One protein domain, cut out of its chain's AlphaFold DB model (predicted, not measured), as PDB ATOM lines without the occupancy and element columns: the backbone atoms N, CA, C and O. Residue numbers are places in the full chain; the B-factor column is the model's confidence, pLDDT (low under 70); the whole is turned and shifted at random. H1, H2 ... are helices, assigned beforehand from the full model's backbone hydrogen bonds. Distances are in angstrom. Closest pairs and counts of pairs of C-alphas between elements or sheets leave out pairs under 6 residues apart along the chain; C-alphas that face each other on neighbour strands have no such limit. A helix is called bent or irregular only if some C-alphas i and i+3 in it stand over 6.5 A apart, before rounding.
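This is residues 67 to 108 of the 270 residues of an uncharacterized protein of Bacillus sp. V5-8f (UniProt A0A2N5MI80). A long helix, H1, and a shorter one, H2, make a lopsided V: the chain turns after the end of H1, and H2 folds back and slants away from it, meeting it near that end. The first part of the long arm, residues 67 to 79, sticks out with nothing beside it. The printed part has 42 residues with two named helices, H1 then H2 along the chain, and no named strand; the class is all helix. The whole is loose, with a radius of gyration of the C-alphas of 12.4 A, and flat, spanning 39 by 22 by 11 A.

The longest helix is H1, residues 68 to 89, and it touches H2, residues 94 to 106, with residues 83 to 88 alone. Their closest C-alphas are those of Ala 87 and Ala 99, 5.2 A apart, and 12 pairs of C-alphas are within 8 A. Their lines stand at a steep tilt of 48 degrees, and they run opposite ways. Their centres are 15.7 A apart. Residues 67 to 79, of which 68 to 79 belong to H1, stand free. In H1 and H2 every pair of O i and N i+4 is within hydrogen-bond range.

H1 has 22 residues and measures 30.8 A from C-alpha 68 at (144.258, -40.753, 46.411) to C-alpha 89 at (153.894, -49.343, 74.359). H2 has 13 residues and measures 19.4 A from its first to its last C-alpha, ending with C-alpha 106 at (156.291, -59.205, 58.965). Neither helix is bent.

The two C-alphas farthest apart are those of Pro 67 and Asp 93, at 39.3 A. The printed part has no cut, and the link from H1 to H2, 4 residues, is tight. The mean pLDDT of the printed part is 73.6; residues 84 to 96 are under 70, where the model's confidence is low.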
ATOM      1  N   PRO A  67     147.166 -36.905  46.012       83.25
ATOM      2  CA  PRO A  67     146.549 -37.896  45.139       83.25
ATOM      3  C   PRO A  67     146.049 -39.104  45.952       83.25
ATOM      4  O   PRO A  67     146.768 -39.540  46.859       83.25
ATOM      5  N   PRO A  68     144.874 -39.677  45.629       78.25
ATOM      6  CA  PRO A  68     144.258 -40.753  46.411       78.25
ATOM      7  C   PRO A  68     145.197 -41.937  46.671       78.25
ATOM      8  O   PRO A  68     145.265 -42.439  47.788       78.25
ATOM      9  N   GLU A  69     145.989 -42.320  45.670       82.31
ATOM     10  CA  GLU A  69     146.977 -43.398  45.766       82.31
ATOM     11  C   GLU A  69     148.083 -43.090  46.790       82.31
ATOM     12  O   GLU A  69     148.437 -43.926  47.619       82.31
ATOM     13  N   ARG A  70     148.603 -41.857  46.788       78.88
ATOM     14  CA  ARG A  70     149.644 -41.430  47.732       78.88
ATOM     15  C   ARG A  70     149.091 -41.315  49.149       78.88
ATOM     16  O   ARG A  70     149.785 -41.643  50.106       78.88
ATOM     17  N   PHE A  71     147.851 -40.858  49.281       77.81
ATOM     18  CA  PHE A  71     147.179 -40.766  50.569       77.81
ATOM     19  C   PHE A  71     146.884 -42.144  51.170       77.81
ATOM     20  O   PHE A  71     147.100 -42.328  52.365       77.81
ATOM     21  N   ALA A  72     146.467 -43.112  50.348       81.75
ATOM     22  CA  ALA A  72     146.270 -44.497  50.771       81.75
ATOM     23  C   ALA A  72     147.572 -45.110  51.305       81.75
ATOM     24  O   ALA A  72     147.585 -45.601  52.427       81.75
ATOM     25  N   ARG A  73     148.686 -44.963  50.571       80.38
ATOM     26  CA  ARG A  73     150.012 -45.442  51.012       80.38
ATOM     27  C   ARG A  73     150.467 -44.818  52.330       80.38
ATOM     28  O   ARG A  73     151.057 -45.485  53.169       80.38
ATOM     29  N   ILE A  74     150.225 -43.519  52.509       81.44
ATOM     30  CA  ILE A  74     150.609 -42.823  53.742       81.44
ATOM     31  C   ILE A  74     149.733 -43.271  54.911       81.44
ATOM     32  O   ILE A  74     150.267 -43.479  55.993       81.44
ATOM     33  N   ARG A  75     148.421 -43.444  54.711       80.12
ATOM     34  CA  ARG A  75     147.538 -44.003  55.745       80.12
ATOM     35  C   ARG A  75     147.966 -45.403  56.145       80.12
ATOM     36  O   ARG A  75     148.131 -45.635  57.328       80.12
ATOM     37  N   GLU A  76     148.233 -46.269  55.177       85.31
ATOM     38  CA  GLU A  76     148.722 -47.625  55.432       85.31
ATOM     39  C   GLU A  76     150.015 -47.613  56.262       85.31
ATOM     40  O   GLU A  76     150.118 -48.331  57.250       85.31
ATOM     41  N   CYS A  77     150.954 -46.719  55.939       78.12
ATOM     42  CA  CYS A  77     152.183 -46.532  56.713       78.12
ATOM     43  C   CYS A  77     151.925 -45.992  58.135       78.12
ATOM     44  O   CYS A  77     152.556 -46.438  59.091       78.12
ATOM     45  N   ILE A  78     150.991 -45.046  58.296       77.19
ATOM     46  CA  ILE A  78     150.602 -44.503  59.608       77.19
ATOM     47  C   ILE A  78     149.929 -45.581  60.457       77.19
ATOM     48  O   ILE A  78     150.260 -45.722  61.632       77.19
ATOM     49  N   ASP A  79     149.009 -46.342  59.875       79.69
ATOM     50  CA  ASP A  79     148.287 -47.413  60.552       79.69
ATOM     51  C   ASP A  79     149.263 -48.525  60.955       79.69
ATOM     52  O   ASP A  79     149.260 -48.964  62.100       79.69
ATOM     53  N   GLU A  80     150.195 -48.900  60.071       75.81
ATOM     54  CA  GLU A  80     151.277 -49.834  60.386       75.81
ATOM     55  C   GLU A  80     152.163 -49.342  61.540       75.81
ATOM     56  O   GLU A  80     152.462 -50.113  62.457       75.81
ATOM     57  N   ALA A  81     152.568 -48.071  61.519       72.12
ATOM     58  CA  ALA A  81     153.377 -47.493  62.583       72.12
ATOM     59  C   ALA A  81     152.612 -47.449  63.916       72.12
ATOM     60  O   ALA A  81     153.185 -47.765  64.957       72.12
ATOM     61  N   ASN A  82     151.324 -47.105  63.894       73.00
ATOM     62  CA  ASN A  82     150.485 -47.052  65.089       73.00
ATOM     63  C   ASN A  82     150.265 -48.443  65.693       73.00
ATOM     64  O   ASN A  82     150.409 -48.597  66.901       73.00
ATOM     65  N   GLU A  83     149.993 -49.460  64.873       73.44
ATOM     66  CA  GLU A  83     149.886 -50.856  65.320       73.44
ATOM     67  C   GLU A  83     151.183 -51.338  65.983       73.44
ATOM     68  O   GLU A  83     151.159 -51.944  67.055       73.44
ATOM     69  N   LEU A  84     152.338 -51.008  65.395       69.62
ATOM     70  CA  LEU A  84     153.632 -51.333  65.988       69.62
ATOM     71  C   LEU A  84     153.845 -50.610  67.326       69.62
ATOM     72  O   LEU A  84     154.316 -51.211  68.287       69.62
ATOM     73  N   LEU A  85     153.503 -49.324  67.407       68.69
ATOM     74  CA  LEU A  85     153.646 -48.547  68.641       68.69
ATOM     75  C   LEU A  85     152.723 -49.062  69.750       68.69
ATOM     76  O   LEU A  85     153.149 -49.120  70.902       68.69
ATOM     77  N   LEU A  86     151.502 -49.484  69.414       66.25
ATOM     78  CA  LEU A  86     150.587 -50.134  70.352       66.25
ATOM     79  C   LEU A  86     151.167 -51.461  70.863       66.25
ATOM     80  O   LEU A  86     151.128 -51.708  72.068       66.25
ATOM     81  N   ALA A  87     151.787 -52.251  69.979       62.97
ATOM     82  CA  ALA A  87     152.466 -53.500  70.335       62.97
ATOM     83  C   ALA A  87     153.722 -53.304  71.217       62.97
ATOM     84  O   ALA A  87     154.160 -54.212  71.924       62.97
ATOM     85  N   LEU A  88     154.355 -52.129  71.161       61.38
ATOM     86  CA  LEU A  88     155.566 -51.823  71.931       61.38
ATOM     87  C   LEU A  88     155.274 -51.073  73.240       61.38
ATOM     88  O   LEU A  88     156.055 -51.179  74.183       61.38
ATOM     89  N   GLY A  89     154.192 -50.290  73.283       48.25
ATOM     90  CA  GLY A  89     153.894 -49.343  74.359       48.25
ATOM     91  C   GLY A  89     152.936 -49.840  75.444       48.25
ATOM     92  O   GLY A  89     152.898 -49.241  76.517       48.25
ATOM     93  N   ALA A  90     152.161 -50.902  75.203       51.41
ATOM     94  CA  ALA A  90     151.316 -51.489  76.242       51.41
ATOM     95  C   ALA A  90     152.154 -52.306  77.249       51.41
ATOM     96  O   ALA A  90     153.189 -52.879  76.900       51.41
ATOM     97  N   GLU A  91     151.702 -52.406  78.506       51.97
ATOM     98  CA  GLU A  91     152.228 -53.424  79.427       51.97
ATOM     99  C   GLU A  91     152.114 -54.809  78.762       51.97
ATOM    100  O   GLU A  91     151.269 -55.023  77.888       51.97
ATOM    101  N   ARG A  92     153.018 -55.739  79.094       53.47
ATOM    102  CA  ARG A  92     153.069 -57.085  78.494       53.47
ATOM    103  C   ARG A  92     151.868 -57.928  78.957       53.47
ATOM    104  O   ARG A  92     152.021 -58.842  79.756       53.47
ATOM    105  N   ASP A  93     150.682 -57.587  78.473       56.91
ATOM    106  CA  ASP A  93     149.455 -58.366  78.588       56.91
ATOM    107  C   ASP A  93     149.370 -59.365  77.418       56.91
ATOM    108  O   ASP A  93     150.011 -59.172  76.378       56.91
ATOM    109  N   GLN A  94     148.574 -60.428  77.549       56.28
ATOM    110  CA  GLN A  94     148.437 -61.475  76.519       56.28
ATOM    111  C   GLN A  94     148.020 -60.902  75.152       56.28
ATOM    112  O   GLN A  94     148.485 -61.355  74.106       56.28
ATOM    113  N   ASN A  95     147.208 -59.841  75.144       57.16
ATOM    114  CA  ASN A  95     146.818 -59.144  73.914       57.16
ATOM    115  C   ASN A  95     148.003 -58.446  73.222       57.16
ATOM    116  O   ASN A  95     148.040 -58.347  71.996       57.16
ATOM    117  N   ASN A  96     148.990 -57.992  73.997       66.88
ATOM    118  CA  ASN A  96     150.169 -57.306  73.488       66.88
ATOM    119  C   ASN A  96     151.187 -58.289  72.877       66.88
ATOM    120  O   ASN A  96     151.804 -58.010  71.849       66.88
ATOM    121  N   GLN A  97     151.307 -59.491  73.453       73.19
ATOM    122  CA  GLN A  97     152.176 -60.552  72.928       73.19
ATOM    123  C   GLN A  97     151.774 -60.978  71.514       73.19
ATOM    124  O   GLN A  97     152.632 -61.093  70.637       73.19
ATOM    125  N   ARG A  98     150.467 -61.099  71.247       79.06
ATOM    126  CA  ARG A  98     149.965 -61.418  69.906       79.06
ATOM    127  C   ARG A  98     150.264 -60.312  68.891       79.06
ATOM    128  O   ARG A  98     150.661 -60.611  67.766       79.06
ATOM    129  N   ALA A  99     150.103 -59.044  69.269       77.75
ATOM    130  CA  ALA A  99     150.442 -57.913  68.401       77.75
ATOM    131  C   ALA A  99     151.952 -57.871  68.093       77.75
ATOM    132  O   ALA A  99     152.359 -57.717  66.936       77.75
ATOM    133  N   LEU A 100     152.794 -58.116  69.103       81.25
ATOM    134  CA  LEU A 100     154.240 -58.241  68.933       81.25
ATOM    135  C   LEU A 100     154.603 -59.418  68.018       81.25
ATOM    136  O   LEU A 100     155.380 -59.250  67.082       81.25
ATOM    137  N   GLN A 101     153.998 -60.589  68.215       86.06
ATOM    138  CA  GLN A 101     154.184 -61.736  67.330       86.06
ATOM    139  C   GLN A 101     153.840 -61.377  65.876       86.06
ATOM    140  O   GLN A 101     154.621 -61.663  64.968       86.06
ATOM    141  N   LEU A 102     152.680 -60.757  65.637       82.06
ATOM    142  CA  LEU A 102     152.231 -60.389  64.292       82.06
ATOM    143  C   LEU A 102     153.167 -59.373  63.631       82.06
ATOM    144  O   LEU A 102     153.481 -59.521  62.450       82.06
ATOM    145  N   SER A 103     153.661 -58.385  64.382       82.75
ATOM    146  CA  SER A 103     154.633 -57.420  63.857       82.75
ATOM    147  C   SER A 103     155.972 -58.085  63.516       82.75
ATOM    148  O   SER A 103     156.502 -57.874  62.426       82.75
ATOM    149  N   LEU A 104     156.481 -58.976  64.373       85.56
ATOM    150  CA  LEU A 104     157.709 -59.734  64.113       85.56
ATOM    151  C   LEU A 104     157.569 -60.683  62.919       85.56
ATOM    152  O   LEU A 104     158.520 -60.862  62.160       85.56
ATOM    153  N   ARG A 105     156.382 -61.249  62.686       85.12
ATOM    154  CA  ARG A 105     156.119 -62.095  61.510       85.12
ATOM    155  C   ARG A 105     156.186 -61.334  60.190       85.12
ATOM    156  O   ARG A 105     156.486 -61.952  59.174       85.12
ATOM    157  N   ARG A 106     156.023 -60.007  60.176       81.88
ATOM    158  CA  ARG A 106     156.291 -59.205  58.965       81.88
ATOM    159  C   ARG A 106     157.768 -59.227  58.572       81.88
ATOM    160  O   ARG A 106     158.088 -59.117  57.395       81.88
ATOM    161  N   LEU A 107     158.660 -59.437  59.543       82.94
ATOM    162  CA  LEU A 107     160.104 -59.573  59.334       82.94
ATOM    163  C   LEU A 107     160.519 -61.013  58.984       82.94
ATOM    164  O   LEU A 107     161.710 -61.334  58.949       82.94
ATOM    165  N   ARG A 108     159.563 -61.919  58.751       85.38
ATOM    166  CA  ARG A 108     159.861 -63.313  58.420       85.38
ATOM    167  C   ARG A 108     160.669 -63.405  57.124       85.38
ATOM    168  O   ARG A 108     160.473 -62.639  56.190       85.38
TER     169      ARG A 108